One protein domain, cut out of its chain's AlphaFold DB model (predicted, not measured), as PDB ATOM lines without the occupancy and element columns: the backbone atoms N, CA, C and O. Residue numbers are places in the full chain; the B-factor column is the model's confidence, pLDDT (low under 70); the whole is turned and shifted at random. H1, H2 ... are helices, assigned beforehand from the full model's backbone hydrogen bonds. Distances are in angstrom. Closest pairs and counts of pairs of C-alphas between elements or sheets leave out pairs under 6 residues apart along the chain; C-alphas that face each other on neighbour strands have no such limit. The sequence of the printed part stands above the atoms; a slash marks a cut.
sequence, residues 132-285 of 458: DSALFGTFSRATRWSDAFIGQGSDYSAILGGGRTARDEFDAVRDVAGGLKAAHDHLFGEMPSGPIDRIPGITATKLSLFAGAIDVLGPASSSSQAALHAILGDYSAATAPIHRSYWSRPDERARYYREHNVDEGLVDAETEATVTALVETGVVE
ATOM      1  N   ASP A 132     243.601 277.098 148.460       67.25
ATOM      2  CA  ASP A 132     244.491 277.030 149.611       67.25
ATOM      3  C   ASP A 132     244.460 275.614 150.198       67.25
ATOM      4  O   ASP A 132     243.659 275.261 151.068       67.25
ATOM      5  N   SER A 133     245.338 274.767 149.664       69.25
ATOM      6  CA  SER A 133     245.417 273.354 150.031       69.25
ATOM      7  C   SER A 133     245.700 273.130 151.521       69.25
ATOM      8  O   SER A 133     245.303 272.086 152.047       69.25
ATOM      9  N   ALA A 134     246.325 274.092 152.210       68.88
ATOM     10  CA  ALA A 134     246.589 274.028 153.645       68.88
ATOM     11  C   ALA A 134     245.315 274.289 154.464       68.88
ATOM     12  O   ALA A 134     244.998 273.522 155.380       68.88
ATOM     13  N   LEU A 135     244.524 275.304 154.090       70.06
ATOM     14  CA  LEU A 135     243.223 275.562 154.721       70.06
ATOM     15  C   LEU A 135     242.249 274.400 154.503       70.06
ATOM     16  O   LEU A 135     241.585 273.961 155.447       70.06
ATOM     17  N   PHE A 136     242.188 273.852 153.286       76.75
ATOM     18  CA  PHE A 136     241.346 272.690 153.000       76.75
ATOM     19  C   PHE A 136     241.789 271.441 153.771       76.75
ATOM     20  O   PHE A 136     240.943 270.707 154.293       76.75
ATOM     21  N   GLY A 137     243.101 271.203 153.873       78.00
ATOM     22  CA  GLY A 137     243.670 270.119 154.675       78.00
ATOM     23  C   GLY A 137     243.275 270.233 156.147       78.00
ATOM     24  O   GLY A 137     242.729 269.281 156.716       78.00
ATOM     25  N   THR A 138     243.436 271.427 156.720       81.56
ATOM     26  CA  THR A 138     243.079 271.724 158.112       81.56
ATOM     27  C   THR A 138     241.584 271.545 158.359       81.56
ATOM     28  O   THR A 138     241.202 270.879 159.320       81.56
ATOM     29  N   PHE A 139     240.729 272.061 157.473       82.38
ATOM     30  CA  PHE A 139     239.276 271.923 157.595       82.38
ATOM     31  C   PHE A 139     238.813 270.463 157.468       82.38
ATOM     32  O   PHE A 139     238.000 269.985 158.265       82.38
ATOM     33  N   SER A 140     239.365 269.725 156.501       82.81
ATOM     34  CA  SER A 140     239.062 268.302 156.303       82.81
ATOM     35  C   SER A 140     239.462 267.476 157.523       82.81
ATOM     36  O   SER A 140     238.704 266.626 157.987       82.81
ATOM     37  N   ARG A 141     240.649 267.747 158.076       89.25
ATOM     38  CA  ARG A 141     241.133 267.132 159.314       89.25
ATOM     39  C   ARG A 141     240.233 267.478 160.502       89.25
ATOM     40  O   ARG A 141     239.916 266.588 161.287       89.25
ATOM     41  N   ALA A 142     239.796 268.733 160.605       89.94
ATOM     42  CA  ALA A 142     238.952 269.190 161.700       89.94
ATOM     43  C   ALA A 142     237.564 268.540 161.690       89.94
ATOM     44  O   ALA A 142     237.061 268.104 162.723       89.94
ATOM     45  N   THR A 143     236.985 268.391 160.499       87.88
ATOM     46  CA  THR A 143     235.706 267.695 160.318       87.88
ATOM     47  C   THR A 143     235.793 266.252 160.823       87.88
ATOM     48  O   THR A 143     234.923 265.807 161.569       87.88
ATOM     49  N   ARG A 144     236.884 265.544 160.506       89.62
ATOM     50  CA  ARG A 144     237.080 264.144 160.908       89.62
ATOM     51  C   ARG A 144     237.068 263.934 162.418       89.62
ATOM     52  O   ARG A 144     236.382 263.034 162.894       89.62
ATOM     53  N   TRP A 145     237.789 264.755 163.185       92.19
ATOM     54  CA  TRP A 145     237.706 264.631 164.643       92.19
ATOM     55  C   TRP A 145     236.349 265.107 165.165       92.19
ATOM     56  O   TRP A 145     235.850 264.533 166.130       92.19
ATOM     57  N   SER A 146     235.718 266.098 164.524       90.06
ATOM     58  CA  SER A 146     234.409 266.617 164.943       90.06
ATOM     59  C   SER A 146     233.290 265.573 164.852       90.06
ATOM     60  O   SER A 146     232.433 265.519 165.734       90.06
ATOM     61  N   ASP A 147     233.342 264.678 163.860       85.50
ATOM     62  CA  ASP A 147     232.360 263.603 163.690       85.50
ATOM     63  C   ASP A 147     232.323 262.667 164.911       85.50
ATOM     64  O   ASP A 147     231.248 262.266 165.370       85.50
ATOM     65  N   ALA A 148     233.486 262.390 165.513       80.50
ATOM     66  CA  ALA A 148     233.585 261.571 166.721       80.50
ATOM     67  C   ALA A 148     232.929 262.229 167.953       80.50
ATOM     68  O   ALA A 148     232.477 261.525 168.861       80.50
ATOM     69  N   PHE A 149     232.836 263.563 167.980       80.31
ATOM     70  CA  PHE A 149     232.182 264.312 169.061       80.31
ATOM     71  C   PHE A 149     230.650 264.354 168.949       80.31
ATOM     72  O   PHE A 149     229.966 264.668 169.921       80.31
ATOM     73  N   ILE A 150     230.097 264.067 167.768       79.25
ATOM     74  CA  ILE A 150     228.657 264.213 167.495       79.25
ATOM     75  C   ILE A 150     227.976 262.850 167.393       79.25
ATOM     76  O   ILE A 150     226.847 262.685 167.852       79.25
ATOM     77  N   GLY A 151     228.662 261.854 166.825       67.38
ATOM     78  CA  GLY A 151     228.099 260.521 166.603       67.38
ATOM     79  C   GLY A 151     227.941 259.679 167.870       67.38
ATOM     80  O   GLY A 151     227.215 258.686 167.862       67.38
ATOM     81  N   GLN A 152     228.594 260.060 168.968       62.56
ATOM     82  CA  GLN A 152     228.569 259.297 170.205       62.56
ATOM     83  C   GLN A 152     227.999 260.129 171.353       62.56
ATOM     84  O   GLN A 152     228.632 261.072 171.814       62.56
ATOM     85  N   GLY A 153     226.844 259.727 171.894       58.00
ATOM     86  CA  GLY A 153     226.309 260.230 173.172       58.00
ATOM     87  C   GLY A 153     227.144 259.801 174.391       58.00
ATOM     88  O   GLY A 153     226.592 259.525 175.455       58.00
ATOM     89  N   SER A 154     228.456 259.661 174.205       61.62
ATOM     90  CA  SER A 154     229.411 259.114 175.154       61.62
ATOM     91  C   SER A 154     229.715 260.121 176.249       61.62
ATOM     92  O   SER A 154     230.021 261.285 175.991       61.62
ATOM     93  N   ASP A 155     229.712 259.647 177.492       77.69
ATOM     94  CA  ASP A 155     230.330 260.376 178.590       77.69
ATOM     95  C   ASP A 155     231.856 260.330 178.404       77.69
ATOM     96  O   ASP A 155     232.523 259.403 178.865       77.69
ATOM     97  N   TYR A 156     232.425 261.316 177.698       80.44
ATOM     98  CA  TYR A 156     233.872 261.401 177.453       80.44
ATOM     99  C   TYR A 156     234.689 261.382 178.747       80.44
ATOM    100  O   TYR A 156     235.832 260.925 178.748       80.44
ATOM    101  N   SER A 157     234.095 261.804 179.869       71.94
ATOM    102  CA  SER A 157     234.764 261.734 181.166       71.94
ATOM    103  C   SER A 157     235.039 260.292 181.608       71.94
ATOM    104  O   SER A 157     236.082 260.033 182.206       71.94
ATOM    105  N   ALA A 158     234.182 259.337 181.229       79.94
ATOM    106  CA  ALA A 158     234.403 257.914 181.476       79.94
ATOM    107  C   ALA A 158     235.506 257.325 180.580       79.94
ATOM    108  O   ALA A 158     236.225 256.428 181.009       79.94
ATOM    109  N   ILE A 159     235.657 257.837 179.353       82.25
ATOM    110  CA  ILE A 159     236.677 257.375 178.396       82.25
ATOM    111  C   ILE A 159     238.071 257.874 178.789       82.25
ATOM    112  O   ILE A 159     239.059 257.168 178.595       82.25
ATOM    113  N   LEU A 160     238.153 259.095 179.319       79.62
ATOM    114  CA  LEU A 160     239.423 259.791 179.513       79.62
ATOM    115  C   LEU A 160     239.941 259.785 180.952       79.62
ATOM    116  O   LEU A 160     241.088 260.155 181.175       79.62
ATOM    117  N   GLY A 161     239.109 259.435 181.938       79.19
ATOM    118  CA  GLY A 161     239.504 259.465 183.353       79.19
ATOM    119  C   GLY A 161     239.861 260.867 183.876       79.19
ATOM    120  O   GLY A 161     240.497 260.996 184.922       79.19
ATOM    121  N   GLY A 162     239.477 261.924 183.150       72.75
ATOM    122  CA  GLY A 162     239.836 263.310 183.444       72.75
ATOM    123  C   GLY A 162     239.040 263.929 184.600       72.75
ATOM    124  O   GLY A 162     237.891 263.574 184.863       72.75
ATOM    125  N   GLY A 163     239.650 264.903 185.284       82.56
ATOM    126  CA  GLY A 163     238.982 265.705 186.315       82.56
ATOM    127  C   GLY A 163     237.921 266.659 185.747       82.56
ATOM    128  O   GLY A 163     237.761 266.788 184.535       82.56
ATOM    129  N   ARG A 164     237.215 267.385 186.629       85.75
ATOM    130  CA  ARG A 164     236.147 268.332 186.241       85.75
ATOM    131  C   ARG A 164     236.591 269.322 185.154       85.75
ATOM    132  O   ARG A 164     235.864 269.506 184.193       85.75
ATOM    133  N   THR A 165     237.797 269.877 185.266       86.75
ATOM    134  CA  THR A 165     238.342 270.820 184.277       86.75
ATOM    135  C   THR A 165     238.410 270.230 182.871       86.75
ATOM    136  O   THR A 165     237.967 270.873 181.931       86.75
ATOM    137  N   ALA A 166     238.905 268.997 182.723       85.81
ATOM    138  CA  ALA A 166     238.960 268.344 181.417       85.81
ATOM    139  C   ALA A 166     237.547 268.107 180.858       85.81
ATOM    140  O   ALA A 166     237.308 268.285 179.671       85.81
ATOM    141  N   ARG A 167     236.580 267.758 181.717       86.56
ATOM    142  CA  ARG A 167     235.177 267.595 181.306       86.56
ATOM    143  C   ARG A 167     234.606 268.885 180.713       86.56
ATOM    144  O   ARG A 167     234.081 268.845 179.605       86.56
ATOM    145  N   ASP A 168     234.763 270.002 181.421       87.69
ATOM    146  CA  ASP A 168     234.265 271.311 180.980       87.69
ATOM    147  C   ASP A 168     234.957 271.752 179.672       87.69
ATOM    148  O   ASP A 168     234.320 272.254 178.747       87.69
ATOM    149  N   GLU A 169     236.263 271.494 179.561       89.50
ATOM    150  CA  GLU A 169     237.047 271.709 178.344       89.50
ATOM    151  C   GLU A 169     236.526 270.855 177.163       89.50
ATOM    152  O   GLU A 169     236.366 271.372 176.060       89.50
ATOM    153  N   PHE A 170     236.200 269.571 177.359       89.25
ATOM    154  CA  PHE A 170     235.639 268.728 176.288       89.25
ATOM    155  C   PHE A 170     234.224 269.120 175.872       89.25
ATOM    156  O   PHE A 170     233.889 268.973 174.696       89.25
ATOM    157  N   ASP A 171     233.405 269.631 176.790       87.06
ATOM    158  CA  ASP A 171     232.105 270.194 176.431       87.06
ATOM    159  C   ASP A 171     232.282 271.397 175.484       87.06
ATOM    160  O   ASP A 171     231.582 271.483 174.476       87.06
ATOM    161  N   ALA A 172     233.288 272.251 175.718       87.00
ATOM    162  CA  ALA A 172     233.627 273.340 174.799       87.00
ATOM    163  C   ALA A 172     234.122 272.829 173.430       87.00
ATOM    164  O   ALA A 172     233.720 273.357 172.392       87.00
ATOM    165  N   VAL A 173     234.953 271.776 173.402       88.88
ATOM    166  CA  VAL A 173     235.387 271.143 172.139       88.88
ATOM    167  C   VAL A 173     234.190 270.565 171.376       88.88
ATOM    168  O   VAL A 173     234.106 270.735 170.160       88.88
ATOM    169  N   ARG A 174     233.232 269.936 172.071       89.25
ATOM    170  CA  ARG A 174     232.002 269.399 171.466       89.25
ATOM    171  C   ARG A 174     231.149 270.498 170.834       89.25
ATOM    172  O   ARG A 174     230.620 270.300 169.742       89.25
ATOM    173  N   ASP A 175     231.031 271.654 171.479       85.88
ATOM    174  CA  ASP A 175     230.282 272.785 170.923       85.88
ATOM    175  C   ASP A 175     230.925 273.299 169.621       85.88
ATOM    176  O   ASP A 175     230.227 273.566 168.638       85.88
ATOM    177  N   VAL A 176     232.263 273.368 169.574       86.12
ATOM    178  CA  VAL A 176     233.005 273.699 168.342       86.12
ATOM    179  C   VAL A 176     232.810 272.620 167.276       86.12
ATOM    180  O   VAL A 176     232.546 272.958 166.120       86.12
ATOM    181  N   ALA A 177     232.867 271.339 167.653       88.44
ATOM    182  CA  ALA A 177     232.626 270.219 166.747       88.44
ATOM    183  C   ALA A 177     231.251 270.320 166.070       88.44
ATOM    184  O   ALA A 177     231.154 270.198 164.851       88.44
ATOM    185  N   GLY A 178     230.197 270.623 166.839       85.94
ATOM    186  CA  GLY A 178     228.845 270.835 166.311       85.94
ATOM    187  C   GLY A 178     228.783 271.949 165.263       85.94
ATOM    188  O   GLY A 178     228.120 271.803 164.235       85.94
ATOM    189  N   GLY A 179     229.519 273.041 165.487       83.88
ATOM    190  CA  GLY A 179     229.658 274.127 164.516       83.88
ATOM    191  C   GLY A 179     230.378 273.701 163.234       83.88
ATOM    192  O   GLY A 179     229.922 274.038 162.141       83.88
ATOM    193  N   LEU A 180     231.467 272.937 163.357       83.94
ATOM    194  CA  LEU A 180     232.229 272.425 162.214       83.94
ATOM    195  C   LEU A 180     231.415 271.459 161.365       83.94
ATOM    196  O   LEU A 180     231.393 271.599 160.145       83.94
ATOM    197  N   LYS A 181     230.688 270.536 161.996       83.94
ATOM    198  CA  LYS A 181     229.823 269.594 161.286       83.94
ATOM    199  C   LYS A 181     228.704 270.296 160.537       83.94
ATOM    200  O   LYS A 181     228.485 270.005 159.368       83.94
ATOM    201  N   ALA A 182     228.043 271.265 161.172       82.50
ATOM    202  CA  ALA A 182     227.013 272.060 160.510       82.50
ATOM    203  C   ALA A 182     227.573 272.826 159.297       82.50
ATOM    204  O   ALA A 182     226.925 272.881 158.253       82.50
ATOM    205  N   ALA A 183     228.782 273.385 159.415       80.25
ATOM    206  CA  ALA A 183     229.459 274.050 158.304       80.25
ATOM    207  C   ALA A 183     229.836 273.065 157.185       80.25
ATOM    208  O   ALA A 183     229.610 273.355 156.012       80.25
ATOM    209  N   HIS A 184     230.369 271.893 157.536       83.88
ATOM    210  CA  HIS A 184     230.698 270.844 156.578       83.88
ATOM    211  C   HIS A 184     229.452 270.358 155.824       83.88
ATOM    212  O   HIS A 184     229.452 270.353 154.596       83.88
ATOM    213  N   ASP A 185     228.374 270.016 156.533       83.25
ATOM    214  CA  ASP A 185     227.125 269.537 155.925       83.25
ATOM    215  C   ASP A 185     226.498 270.582 155.003       83.25
ATOM    216  O   ASP A 185     225.920 270.244 153.972       83.25
ATOM    217  N   HIS A 186     226.646 271.863 155.339       80.50
ATOM    218  CA  HIS A 186     226.208 272.954 154.478       80.50
ATOM    219  C   HIS A 186     227.038 273.058 153.186       80.50
ATOM    220  O   HIS A 186     226.475 273.279 152.116       80.50
ATOM    221  N   LEU A 187     228.362 272.903 153.276       76.62
ATOM    222  CA  LEU A 187     229.284 273.072 152.146       76.62
ATOM    223  C   LEU A 187     229.339 271.855 151.213       76.62
ATOM    224  O   LEU A 187     229.436 272.014 149.997       76.62
ATOM    225  N   PHE A 188     229.303 270.651 151.781       78.56
ATOM    226  CA  PHE A 188     229.576 269.396 151.075       78.56
ATOM    227  C   PHE A 188     228.371 268.443 151.048       78.56
ATOM    228  O   PHE A 188     228.426 267.412 150.378       78.56
ATOM    229  N   GLY A 189     227.280 268.784 151.741       80.81
ATOM    230  CA  GLY A 189     226.171 267.870 151.999       80.81
ATOM    231  C   GLY A 189     226.505 266.836 153.077       80.81
ATOM    232  O   GLY A 189     227.621 266.778 153.597       80.81
ATOM    233  N   GLU A 190     225.531 265.981 153.399       70.38
ATOM    234  CA  GLU A 190     225.788 264.788 154.207       70.38
ATOM    235  C   GLU A 190     226.656 263.817 153.401       70.38
ATOM    236  O   GLU A 190     226.175 263.039 152.575       70.38
ATOM    237  N   MET A 191     227.963 263.870 153.635       60.00
ATOM    238  CA  MET A 191     228.872 262.840 153.159       60.00
ATOM    239  C   MET A 191     228.851 261.681 154.158       60.00
ATOM    240  O   MET A 191     228.977 261.917 155.362       60.00
ATOM    241  N   PRO A 192     228.712 260.426 153.698       55.69
ATOM    242  CA  PRO A 192     228.882 259.291 154.581       55.69
ATOM    243  C   PRO A 192     230.297 259.335 155.160       55.69
ATOM    244  O   PRO A 192     231.281 259.304 154.415       55.69
ATOM    245  N   SER A 193     230.394 259.404 156.488       56.38
ATOM    246  CA  SER A 193     231.644 259.168 157.202       56.38
ATOM    247  C   SER A 193     232.165 257.795 156.776       56.38
ATOM    248  O   SER A 193     231.452 256.794 156.906       56.38
ATOM    249  N   GLY A 194     233.372 257.751 156.208       53.78
ATOM    250  CA  GLY A 194     234.006 256.494 155.820       53.78
ATOM    251  C   GLY A 194     234.097 255.538 157.019       53.78
ATOM    252  O   GLY A 194     234.205 256.001 158.156       53.78
ATOM    253  N   PRO A 195     234.012 254.217 156.801       47.25
ATOM    254  CA  PRO A 195     233.998 253.255 157.894       47.25
ATOM    255  C   PRO A 195     235.334 253.254 158.649       47.25
ATOM    256  O   PRO A 195     236.344 252.776 158.130       47.25
ATOM    257  N   ILE A 196     235.314 253.720 159.902       54.03
ATOM    258  CA  ILE A 196     236.388 253.541 160.892       54.03
ATOM    259  C   ILE A 196     236.329 252.089 161.408       54.03
ATOM    260  O   ILE A 196     236.113 251.828 162.587       54.03
ATOM    261  N   ASP A 197     236.457 251.110 160.510       56.50
ATOM    262  CA  ASP A 197     236.302 249.686 160.857       56.50
ATOM    263  C   ASP A 197     237.645 249.012 161.187       56.50
ATOM    264  O   ASP A 197     237.688 247.841 161.566       56.50
ATOM    265  N   ARG A 198     238.770 249.726 161.031       57.72
ATOM    266  CA  ARG A 198     240.125 249.147 161.129       57.72
ATOM    267  C   ARG A 198     240.792 249.290 162.499       57.72
ATOM    268  O   ARG A 198     241.816 248.654 162.726       57.72
ATOM    269  N   ILE A 199     240.232 250.096 163.399       64.88
ATOM    270  CA  ILE A 199     240.691 250.274 164.783       64.88
ATOM    271  C   ILE A 199     239.464 250.212 165.703       64.88
ATOM    272  O   ILE A 199     238.407 250.713 165.312       64.88
ATOM    273  N   PRO A 200     239.563 249.637 166.922       77.06
ATOM    274  CA  PRO A 200     238.456 249.654 167.871       77.06
ATOM    275  C   PRO A 200     237.888 251.066 168.061       77.06
ATOM    276  O   PRO A 200     238.632 252.022 168.291       77.06
ATOM    277  N   GLY A 201     236.559 251.201 168.009       81.06
ATOM    278  CA  GLY A 201     235.897 252.511 168.015       81.06
ATOM    279  C   GLY A 201     236.275 253.404 169.204       81.06
ATOM    280  O   GLY A 201     236.319 254.626 169.069       81.06
ATOM    281  N   ILE A 202     236.627 252.817 170.354       89.38
ATOM    282  CA  ILE A 202     237.084 253.574 171.528       89.38
ATOM    283  C   ILE A 202     238.468 254.209 171.328       89.38
ATOM    284  O   ILE A 202     238.664 255.364 171.704       89.38
ATOM    285  N   THR A 203     239.405 253.513 170.684       92.31
ATOM    286  CA  THR A 203     240.746 254.024 170.367       92.31
ATOM    287  C   THR A 203     240.652 255.188 169.385       92.31
ATOM    288  O   THR A 203     241.243 256.244 169.607       92.31
ATOM    289  N   ALA A 204     239.838 255.033 168.336       91.69
ATOM    290  CA  ALA A 204     239.572 256.103 167.377       91.69
ATOM    291  C   ALA A 204     238.920 257.327 168.044       91.69
ATOM    292  O   ALA A 204     239.282 258.471 167.758       91.69
ATOM    293  N   THR A 205     238.014 257.090 168.997       91.56
ATOM    294  CA  THR A 205     237.403 258.157 169.799       91.56
ATOM    295  C   THR A 205     238.468 258.905 170.599       91.56
ATOM    296  O   THR A 205     238.548 260.122 170.495       91.56
ATOM    297  N   LYS A 206     239.351 258.211 171.329       94.81
ATOM    298  CA  LYS A 206     240.433 258.846 172.106       94.81
ATOM    299  C   LYS A 206     241.377 259.690 171.242       94.81
ATOM    300  O   LYS A 206     241.722 260.802 171.634       94.81
ATOM    301  N   LEU A 207     241.751 259.198 170.060       96.19
ATOM    302  CA  LEU A 207     242.567 259.948 169.097       96.19
ATOM    303  C   LEU A 207     241.848 261.208 168.589       96.19
ATOM    304  O   LEU A 207     242.460 262.271 168.510       96.19
ATOM    305  N   SER A 208     240.544 261.119 168.326       94.50
ATOM    306  CA  SER A 208     239.733 262.275 167.914       94.50
ATOM    307  C   SER A 208     239.581 263.296 169.044       94.50
ATOM    308  O   SER A 208     239.694 264.499 168.815       94.50
ATOM    309  N   LEU A 209     239.398 262.828 170.285       94.06
ATOM    310  CA  LEU A 209     239.373 263.678 171.479       94.06
ATOM    311  C   LEU A 209     240.704 264.420 171.648       94.06
ATOM    312  O   LEU A 209     240.705 265.615 171.935       94.06
ATOM    313  N   PHE A 210     241.828 263.737 171.420       96.31
ATOM    314  CA  PHE A 210     243.148 264.360 171.405       96.31
ATOM    315  C   PHE A 210     243.255 265.431 170.313       96.31
ATOM    316  O   PHE A 210     243.638 266.560 170.613       96.31
ATOM    317  N   ALA A 211     242.882 265.104 169.072       95.69
ATOM    318  CA  ALA A 211     242.942 266.031 167.944       95.69
ATOM    319  C   ALA A 211     242.115 267.303 168.194       95.69
ATOM    320  O   ALA A 211     242.646 268.408 168.099       95.69
ATOM    321  N   GLY A 212     240.853 267.148 168.606       93.50
ATOM    322  CA  GLY A 212     239.971 268.273 168.909       93.50
ATOM    323  C   GLY A 212     240.452 269.109 170.093       93.50
ATOM    324  O   GLY A 212     240.417 270.336 170.034       93.50
ATOM    325  N   ALA A 213     240.970 268.478 171.154       93.25
ATOM    326  CA  ALA A 213     241.523 269.214 172.290       93.25
ATOM    327  C   ALA A 213     242.754 270.049 171.903       93.25
ATOM    328  O   ALA A 213     242.888 271.172 172.380       93.25
ATOM    329  N   ILE A 214     243.632 269.532 171.037       92.44
ATOM    330  CA  ILE A 214     244.784 270.289 170.528       92.44
ATOM    331  C   ILE A 214     244.335 271.433 169.619       92.44
ATOM    332  O   ILE A 214     244.779 272.559 169.812       92.44
ATOM    333  N   ASP A 215     243.458 271.164 168.652       89.62
ATOM    334  CA  ASP A 215     243.061 272.158 167.648       89.62
ATOM    335  C   ASP A 215     242.251 273.311 168.254       89.62
ATOM    336  O   ASP A 215     242.403 274.467 167.846       89.62
ATOM    337  N   VAL A 216     241.387 272.996 169.222       88.44
ATOM    338  CA  VAL A 216     240.536 273.984 169.881       88.44
ATOM    339  C   VAL A 216     241.283 274.632 171.034       88.44
ATOM    340  O   VAL A 216     241.475 275.833 171.002       88.44
ATOM    341  N   LEU A 217     241.724 273.863 172.034       88.62
ATOM    342  CA  LEU A 217     242.220 274.378 173.322       88.62
ATOM    343  C   LEU A 217     243.753 274.424 173.422       88.62
ATOM    344  O   LEU A 217     244.313 274.779 174.461       88.62
ATOM    345  N   GLY A 218     244.452 273.988 172.379       89.69
ATOM    346  CA  GLY A 218     245.901 273.936 172.352       89.69
ATOM    347  C   GLY A 218     246.529 272.827 173.215       89.69
ATOM    348  O   GLY A 218     245.889 272.178 174.052       89.69
ATOM    349  N   PRO A 219     247.847 272.622 173.053       90.56
ATOM    350  CA  PRO A 219     248.618 271.585 173.752       90.56
ATOM    351  C   PRO A 219     248.800 271.798 175.256       90.56
ATOM    352  O   PRO A 219     249.153 270.853 175.966       90.56
ATOM    353  N   ALA A 220     248.561 273.007 175.769       88.06
ATOM    354  CA  ALA A 220     248.627 273.286 177.204       88.06
ATOM    355  C   ALA A 220     247.311 272.995 177.960       88.06
ATOM    356  O   ALA A 220     247.261 273.174 179.180       88.06
ATOM    357  N   SER A 221     246.263 272.535 177.271       90.56
ATOM    358  CA  SER A 221     244.977 272.213 177.896       90.56
ATOM    359  C   SER A 221     245.030 270.931 178.729       90.56
ATOM    360  O   SER A 221     245.780 269.995 178.423       90.56
ATOM    361  N   SER A 222     244.198 270.865 179.769       90.19
ATOM    362  CA  SER A 222     244.071 269.671 180.612       90.19
ATOM    363  C   SER A 222     243.490 268.502 179.813       90.19
ATOM    364  O   SER A 222     243.906 267.358 179.990       90.19
ATOM    365  N   SER A 223     242.572 268.796 178.896       91.00
ATOM    366  CA  SER A 223     241.944 267.856 177.977       91.00
ATOM    367  C   SER A 223     242.927 267.250 176.990       91.00
ATOM    368  O   SER A 223     242.896 266.037 176.792       91.00
ATOM    369  N   SER A 224     243.859 268.029 176.430       93.06
ATOM    370  CA  SER A 224     244.883 267.459 175.543       93.06
ATOM    371  C   SER A 224     245.790 266.462 176.269       93.06
ATOM    372  O   SER A 224     246.170 265.440 175.698       93.06
ATOM    373  N   GLN A 225     246.113 266.730 177.539       92.88
ATOM    374  CA  GLN A 225     246.899 265.826 178.377       92.88
ATOM    375  C   GLN A 225     246.103 264.591 178.787       92.88
ATOM    376  O   GLN A 225     246.617 263.481 178.691       92.88
ATOM    377  N   ALA A 226     244.846 264.765 179.201       93.50
ATOM    378  CA  ALA A 226     243.967 263.653 179.548       93.50
ATOM    379  C   ALA A 226     243.737 262.729 178.345       93.50
ATOM    380  O   ALA A 226     243.780 261.513 178.491       93.50
ATOM    381  N   ALA A 227     243.563 263.286 177.144       94.94
ATOM    382  CA  ALA A 227     243.450 262.501 175.920       94.94
ATOM    383  C   ALA A 227     244.750 261.756 175.585       94.94
ATOM    384  O   ALA A 227     244.698 260.572 175.268       94.94
ATOM    385  N   LEU A 228     245.914 262.404 175.716       95.88
ATOM    386  CA  LEU A 228     247.204 261.738 175.520       95.88
ATOM    387  C   LEU A 228     247.408 260.588 176.519       95.88
ATOM    388  O   LEU A 228     247.809 259.498 176.119       95.88
ATOM    389  N   HIS A 229     247.096 260.810 177.800       95.75
ATOM    390  CA  HIS A 229     247.156 259.778 178.842       95.75
ATOM    391  C   HIS A 229     246.148 258.655 178.584       95.75
ATOM    392  O   HIS A 229     246.484 257.492 178.734       95.75
ATOM    393  N   ALA A 230     244.951 258.945 178.079       95.38
ATOM    394  CA  ALA A 230     243.995 257.899 177.717       95.38
ATOM    395  C   ALA A 230     244.482 257.001 176.559       95.38
ATOM    396  O   ALA A 230     244.015 255.864 176.437       95.38
ATOM    397  N   ILE A 231     245.379 257.512 175.705       96.81
ATOM    398  CA  ILE A 231     245.977 256.796 174.570       96.81
ATOM    399  C   ILE A 231     247.216 256.003 175.007       96.81
ATOM    400  O   ILE A 231     247.340 254.822 174.690       96.81
ATOM    401  N   LEU A 232     248.143 256.655 175.711       97.31
ATOM    402  CA  LEU A 232     249.455 256.096 176.055       97.31
ATOM    403  C   LEU A 232     249.532 255.556 177.488       97.31
ATOM    404  O   LEU A 232     250.535 254.959 177.854       97.31
ATOM    405  N   GLY A 233     248.509 255.750 178.312       95.88
ATOM    406  CA  GLY A 233     248.554 255.433 179.735       95.88
ATOM    407  C   GLY A 233     249.754 256.085 180.424       95.88
ATOM    408  O   GLY A 233     250.084 257.250 180.194       95.88
ATOM    409  N   ASP A 234     250.439 255.290 181.238       95.25
ATOM    410  CA  ASP A 234     251.658 255.669 181.953       95.25
ATOM    411  C   ASP A 234     252.933 255.369 181.141       95.25
ATOM    412  O   ASP A 234     254.051 255.543 181.632       95.25
ATOM    413  N   TYR A 235     252.789 254.891 179.901       95.81
ATOM    414  CA  TYR A 235     253.919 254.590 179.035       95.81
ATOM    415  C   TYR A 235     254.564 255.873 178.489       95.81
ATOM    416  O   TYR A 235     253.914 256.850 178.115       95.81
ATOM    417  N   SER A 236     255.892 255.832 178.415       93.06
ATOM    418  CA  SER A 236     256.723 256.802 177.716       93.06
ATOM    419  C   SER A 236     257.965 256.095 177.191       93.06
ATOM    420  O   SER A 236     258.607 255.327 177.917       93.06
ATOM    421  N   ALA A 237     258.372 256.392 175.958       90.38
ATOM    422  CA  ALA A 237     259.638 255.892 175.428       90.38
ATOM    423  C   ALA A 237     260.838 256.314 176.293       90.38
ATOM    424  O   ALA A 237     261.842 255.598 176.341       90.38
ATOM    425  N   ALA A 238     260.738 257.446 176.999       90.31
ATOM    426  CA  ALA A 238     261.786 257.944 177.888       90.31
ATOM    427  C   ALA A 238     262.008 257.047 179.114       90.31
ATOM    428  O   ALA A 238     263.131 256.953 179.609       90.31
ATOM    429  N   THR A 239     260.961 256.363 179.580       90.06
ATOM    430  CA  THR A 239     261.003 255.469 180.748       90.06
ATOM    431  C   THR A 239     261.066 253.991 180.365       90.06
ATOM    432  O   THR A 239     261.103 253.130 181.244       90.06
ATOM    433  N   ALA A 240     261.100 253.683 179.065       87.88
ATOM    434  CA  ALA A 240     261.101 252.315 178.570       87.88
ATOM    435  C   ALA A 240     262.351 251.520 179.024       87.88
ATOM    436  O   ALA A 240     263.455 252.075 179.107       87.88
ATOM    437  N   PRO A 241     262.233 250.198 179.263       87.50
ATOM    438  CA  PRO A 241     263.342 249.381 179.738       87.50
ATOM    439  C   PRO A 241     264.532 249.361 178.771       87.50
ATOM    440  O   PRO A 241     264.397 249.253 177.551       87.50
ATOM    441  N   ILE A 242     265.748 249.373 179.322       83.06
ATOM    442  CA  ILE A 242     266.991 249.371 178.527       83.06
ATOM    443  C   ILE A 242     267.386 247.941 178.093       83.06
ATOM    444  O   ILE A 242     268.230 247.753 177.214       83.06
ATOM    445  N   HIS A 243     266.772 246.903 178.674       85.06
ATOM    446  CA  HIS A 243     267.121 245.509 178.396       85.06
ATOM    447  C   HIS A 243     266.875 245.124 176.930       85.06
ATOM    448  O   HIS A 243     265.869 245.483 176.320       85.06
ATOM    449  N   ARG A 244     267.804 244.348 176.352       79.38
ATOM    450  CA  ARG A 244     267.780 243.943 174.933       79.38
ATOM    451  C   ARG A 244     266.484 243.237 174.532       79.38
ATOM    452  O   ARG A 244     266.067 243.350 173.381       79.38
ATOM    453  N   SER A 245     265.884 242.492 175.451       85.50
ATOM    454  CA  SER A 245     264.694 241.692 175.192       85.50
ATOM    455  C   SER A 245     263.508 242.584 174.798       85.50
ATOM    456  O   SER A 245     263.007 242.407 173.693       85.50
ATOM    457  N   TYR A 246     263.228 243.661 175.542       87.06
ATOM    458  CA  TYR A 246     262.231 244.683 175.186       87.06
ATOM    459  C   TYR A 246     262.408 245.197 173.744       87.06
ATOM    460  O   TYR A 246     261.501 245.151 172.916       87.06
ATOM    461  N   TRP A 247     263.622 245.609 173.374       82.69
ATOM    462  CA  TRP A 247     263.870 246.176 172.042       82.69
ATOM    463  C   TRP A 247     263.821 245.155 170.899       82.69
ATOM    464  O   TRP A 247     263.619 245.537 169.748       82.69
ATOM    465  N   SER A 248     264.030 243.870 171.189       84.44
ATOM    466  CA  SER A 248     264.114 242.813 170.171       84.44
ATOM    467  C   SER A 248     262.854 241.957 170.055       84.44
ATOM    468  O   SER A 248     262.666 241.317 169.024       84.44
ATOM    469  N   ARG A 249     261.987 241.963 171.072       90.44
ATOM    470  CA  ARG A 249     260.834 241.069 171.195       90.44
ATOM    471  C   ARG A 249     259.525 241.864 171.230       90.44
ATOM    472  O   ARG A 249     259.245 242.513 172.237       90.44
ATOM    473  N   PRO A 250     258.724 241.847 170.148       91.12
ATOM    474  CA  PRO A 250     257.441 242.552 170.104       91.12
ATOM    475  C   PRO A 250     256.467 242.133 171.213       91.12
ATOM    476  O   PRO A 250     255.779 242.984 171.762       91.12
ATOM    477  N   ASP A 251     256.462 240.856 171.600       93.50
ATOM    478  CA  ASP A 251     255.637 240.312 172.686       93.50
ATOM    479  C   ASP A 251     255.975 240.926 174.051       93.50
ATOM    480  O   ASP A 251     255.080 241.240 174.836       93.50
ATOM    481  N   GLU A 252     257.260 241.163 174.327       93.06
ATOM    482  CA  GLU A 252     257.666 241.828 175.566       93.06
ATOM    483  C   GLU A 252     257.274 243.304 175.587       93.06
ATOM    484  O   GLU A 252     256.884 243.802 176.643       93.06
ATOM    485  N   ARG A 253     257.337 243.996 174.441       93.44
ATOM    486  CA  ARG A 253     256.851 245.382 174.351       93.44
ATOM    487  C   ARG A 253     255.350 245.454 174.535       93.44
ATOM    488  O   ARG A 253     254.890 246.244 175.342       93.44
ATOM    489  N   ALA A 254     254.601 244.585 173.863       95.44
ATOM    490  CA  ALA A 254     253.153 244.537 173.988       95.44
ATOM    491  C   ALA A 254     252.713 244.245 175.434       95.44
ATOM    492  O   ALA A 254     251.752 244.839 175.916       95.44
ATOM    493  N   ARG A 255     253.430 243.373 176.159       95.69
ATOM    494  CA  ARG A 255     253.197 243.171 177.599       95.69
ATOM    495  C   ARG A 255     253.491 244.441 178.399       95.69
ATOM    496  O   ARG A 255     252.669 244.834 179.217       95.69
ATOM    497  N   TYR A 256     254.627 245.087 178.144       95.81
ATOM    498  CA  TYR A 256     255.005 246.324 178.828       95.81
ATOM    499  C   TYR A 256     253.988 247.452 178.598       95.81
ATOM    500  O   TYR A 256     253.604 248.125 179.548       95.81
ATOM    501  N   TYR A 257     253.498 247.619 177.367       97.31
ATOM    502  CA  TYR A 257     252.459 248.593 177.027       97.31
ATOM    503  C   TYR A 257     251.178 248.358 177.835       97.31
ATOM    504  O   TYR A 257     250.659 249.289 178.447       97.31
ATOM    505  N   ARG A 258     250.723 247.104 177.925       97.19
ATOM    506  CA  ARG A 258     249.555 246.728 178.738       97.19
ATOM    507  C   ARG A 258     249.759 246.989 180.227       97.19
ATOM    508  O   ARG A 258     248.867 247.514 180.878       97.19
ATOM    509  N   GLU A 259     250.936 246.657 180.761       96.94
ATOM    510  CA  GLU A 259     251.297 246.938 182.161       96.94
ATOM    511  C   GLU A 259     251.273 248.441 182.484       96.94
ATOM    512  O   GLU A 259     251.085 248.813 183.639       96.94
ATOM    513  N   HIS A 260     251.437 249.293 181.468       97.19
ATOM    514  CA  HIS A 260     251.411 250.751 181.583       97.19
ATOM    515  C   HIS A 260     250.112 251.361 181.046       97.19
ATOM    516  O   HIS A 260     250.072 252.554 180.764       97.19
ATOM    517  N   ASN A 261     249.043 250.570 180.923       96.94
ATOM    518  CA  ASN A 261     247.711 251.046 180.547       96.94
ATOM    519  C   ASN A 261     247.649 251.754 179.178       96.94
ATOM    520  O   ASN A 261     246.785 252.605 178.968       96.94
ATOM    521  N   VAL A 262     248.547 251.418 178.247       97.69
ATOM    522  CA  VAL A 262     248.425 251.856 176.848       97.69
ATOM    523  C   VAL A 262     247.116 251.317 176.276       97.69
ATOM    524  O   VAL A 262     246.706 250.199 176.589       97.69
ATOM    525  N   ASP A 263     246.464 252.101 175.421       96.69
ATOM    526  CA  ASP A 263     245.229 251.692 174.768       96.69
ATOM    527  C   ASP A 263     245.395 250.374 173.988       96.69
ATOM    528  O   ASP A 263     246.217 250.271 173.074       96.69
ATOM    529  N   GLU A 264     244.585 249.371 174.337       94.81
ATOM    530  CA  GLU A 264     244.687 248.010 173.789       94.81
ATOM    531  C   GLU A 264     244.539 247.983 172.262       94.81
ATOM    532  O   GLU A 264     245.227 247.225 171.579       94.81
ATOM    533  N   GLY A 265     243.702 248.866 171.705       93.88
ATOM    534  CA  GLY A 265     243.517 248.960 170.262       93.88
ATOM    535  C   GLY A 265     244.762 249.441 169.524       93.88
ATOM    536  O   GLY A 265     244.876 249.164 168.337       93.88
ATOM    537  N   LEU A 266     245.706 250.107 170.200       95.06
ATOM    538  CA  LEU A 266     247.024 250.432 169.646       95.06
ATOM    539  C   LEU A 266     248.056 249.334 169.876       95.06
ATOM    540  O   LEU A 266     248.923 249.137 169.025       95.06
ATOM    541  N   VAL A 267     247.989 248.631 171.009       95.69
ATOM    542  CA  VAL A 267     248.926 247.539 171.319       95.69
ATOM    543  C   VAL A 267     248.837 246.433 170.269       95.69
ATOM    544  O   VAL A 267     249.868 245.903 169.853       95.69
ATOM    545  N   ASP A 268     247.621 246.133 169.813       92.12
ATOM    546  CA  ASP A 268     247.353 245.085 168.827       92.12
ATOM    547  C   ASP A 268     247.261 245.607 167.382       92.12
ATOM    548  O   ASP A 268     247.052 244.826 166.450       92.12
ATOM    549  N   ALA A 269     247.428 246.915 167.165       92.81
ATOM    550  CA  ALA A 269     247.316 247.512 165.841       92.81
ATOM    551  C   ALA A 269     248.517 247.195 164.943       92.81
ATOM    552  O   ALA A 269     249.687 247.295 165.322       92.81
ATOM    553  N   GLU A 270     248.216 246.943 163.672       91.81
ATOM    554  CA  GLU A 270     249.214 246.997 162.612       91.81
ATOM    555  C   GLU A 270     249.570 248.450 162.259       91.81
ATOM    556  O   GLU A 270     248.779 249.385 162.431       91.81
ATOM    557  N   THR A 271     250.760 248.655 161.690       90.44
ATOM    558  CA  THR A 271     251.225 249.983 161.261       90.44
ATOM    559  C   THR A 271     250.268 250.647 160.263       90.44
ATOM    560  O   THR A 271     250.038 251.850 160.357       90.44
ATOM    561  N   GLU A 272     249.680 249.892 159.329       90.12
ATOM    562  CA  GLU A 272     248.722 250.442 158.358       90.12
ATOM    563  C   GLU A 272     247.438 250.928 159.027       90.12
ATOM    564  O   GLU A 272     247.007 252.056 158.772       90.12
ATOM    565  N   ALA A 273     246.862 250.120 159.920       91.12
ATOM    566  CA  ALA A 273     245.694 250.509 160.703       91.12
ATOM    567  C   ALA A 273     245.991 251.759 161.545       91.12
ATOM    568  O   ALA A 273     245.180 252.678 161.591       91.12
ATOM    569  N   THR A 274     247.194 251.841 162.118       93.62
ATOM    570  CA  THR A 274     247.641 252.992 162.916       93.62
ATOM    571  C   THR A 274     247.717 254.276 162.092       93.62
ATOM    572  O   THR A 274     247.158 255.295 162.486       93.62
ATOM    573  N   VAL A 275     248.377 254.243 160.927       93.12
ATOM    574  CA  VAL A 275     248.456 255.411 160.029       93.12
ATOM    575  C   VAL A 275     247.063 255.816 159.549       93.12
ATOM    576  O   VAL A 275     246.750 257.003 159.516       93.12
ATOM    577  N   THR A 276     246.216 254.837 159.232       91.19
ATOM    578  CA  THR A 276     244.821 255.070 158.840       91.19
ATOM    579  C   THR A 276     244.059 255.793 159.940       91.19
ATOM    580  O   THR A 276     243.493 256.852 159.692       91.19
ATOM    581  N   ALA A 277     244.128 255.297 161.173       92.56
ATOM    582  CA  ALA A 277     243.439 255.916 162.291       92.56
ATOM    583  C   ALA A 277     243.941 257.325 162.584       92.56
ATOM    584  O   ALA A 277     243.119 258.205 162.798       92.56
ATOM    585  N   LEU A 278     245.251 257.588 162.535       94.75
ATOM    586  CA  LEU A 278     245.777 258.948 162.709       94.75
ATOM    587  C   LEU A 278     245.147 259.938 161.707       94.75
ATOM    588  O   LEU A 278     244.843 261.075 162.066       94.75
ATOM    589  N   VAL A 279     244.917 259.497 160.468       92.38
ATOM    590  CA  VAL A 279     244.305 260.300 159.399       92.38
ATOM    591  C   VAL A 279     242.788 260.424 159.572       92.38
ATOM    592  O   VAL A 279     242.246 261.522 159.442       92.38
ATOM    593  N   GLU A 280     242.097 259.317 159.849       90.19
ATOM    594  CA  GLU A 280     240.630 259.244 159.966       90.19
ATOM    595  C   GLU A 280     240.089 259.898 161.233       90.19
ATOM    596  O   GLU A 280     238.969 260.386 161.233       90.19
ATOM    597  N   THR A 281     240.889 259.959 162.295       93.06
ATOM    598  CA  THR A 281     240.518 260.595 163.570       93.06
ATOM    599  C   THR A 281     240.897 262.070 163.627       93.06
ATOM    600  O   THR A 281     240.737 262.707 164.661       93.06
ATOM    601  N   GLY A 282     241.446 262.628 162.544       92.81
ATOM    602  CA  GLY A 282     241.833 264.036 162.480       92.81
ATOM    603  C   GLY A 282     243.089 264.404 163.283       92.81
ATOM    604  O   GLY A 282     243.412 265.587 163.399       92.81
ATOM    605  N   VAL A 283     243.847 263.434 163.812       95.19
ATOM    606  CA  VAL A 283     245.137 263.715 164.479       95.19
ATOM    607  C   VAL A 283     246.121 264.340 163.493       95.19
ATOM    608  O   VAL A 283     246.857 265.265 163.834       95.19
ATOM    609  N   VAL A 284     246.115 263.854 162.253       93.81
ATOM    610  CA  VAL A 284     246.925 264.374 161.151       93.81
ATOM    611  C   VAL A 284     246.110 264.480 159.872       93.81
ATOM    612  O   VAL A 284     245.066 263.850 159.710       93.81
ATOM    613  N   GLU A 285     246.604 265.285 158.939       90.56
ATOM    614  CA  GLU A 285     246.102 265.253 157.572       90.56
ATOM    615  C   GLU A 285     246.537 263.954 156.896       90.56
ATOM    616  O   GLU A 285     247.474 263.287 157.333       90.56
TER     617      GLU A 285
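Overview. This is residues 132 to 285 of the 458 residues of the protein "HEPN_Swt1 domain-containing protein" of Sphingopyxis terrae subsp. ummariensis (UniProt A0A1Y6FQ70). A cluster of mostly crossed helices is built around H4 in the middle: the long helix H3 crosses it along one side, H1 packs on both, and H5 folds back along H4 as a hairpin. H9 lies on another side, and H6 and H7 make an extension at the far end of the long axis, H7 meeting H8. The printed part has 154 residues, with nine named helices, H1 to H9 in chain order, and no named strand; the class is all helix. It is compact, with a radius of gyration of the C-alphas of 16.4 A, yet elongated, spanning 54 by 34 by 29 A.

Arrangement. H3, residues 164 to 188, touches H4, residues 201 to 217, with residues 169 to 177 alone, about perpendicular at 87 degrees; the closest C-alphas, of Val 173 and Val 216, are 6.3 A apart. H1, residues 133 to 150, touches H3 at a steep tilt of 60 degrees, opposite ways, the closest C-alphas being Ser 146 and Ala 177, 4.4 A. H1 also touches H4 at a steep tilt of 56 degrees, closest at the C-alphas of Trp 145 and Ser 208, 4.5 A. H5, residues 222 to 232, forms a helical hairpin with H4, a shallow tilt of 31 degrees, opposite ways; the closest C-alphas, Phe 210 and Ala 227, are 4.9 A apart. H2, residues 156 to 160, touches H5, with the C-alphas of Leu 160 and Ala 230 closest at 5.3 A. H9, residues 271 to 280, touches H1, with the C-alphas of Arg 144 and Glu 280 closest at 6.1 A. H8, residues 264 to 267, only just touches H4, with 3 pairs of C-alphas within 8 A, Thr 203 and Gly 265 closest at 5.8 A. H7, residues 250 to 259, touches H8, the closest C-alphas being Ala 254 and Val 267, 5.8 A. H6, residues 244 to 248, and H7 touch only at the corner, Tyr 246 and Glu 252 closest at 5.4 A between C-alphas. Every O i to N i+4 pair is within hydrogen-bond range in H2, H3, H4, H5, H6, H7 and H9, and 12 of 14 in H1; H8 is too short for one.

Along the chain. H3 runs 35.8 A from C-alpha 164 at (236.147, 268.332, 186.241) to C-alpha 188 at (229.576, 269.396, 151.075). H1 is 25.9 A long, H4 23.4 A and H5 15.3 A. H9 ends at C-alpha 280, (240.630, 259.244, 159.966).

Size, cuts and confidence. The C-alphas of His 186 and His 243, the two farthest apart, are 54.8 A apart. The printed part has no cut. The links H3 to H4 and H5 to H6 are long. Confidence is under 70 at residues 132 to 134, 151 to 154 and 191 to 199.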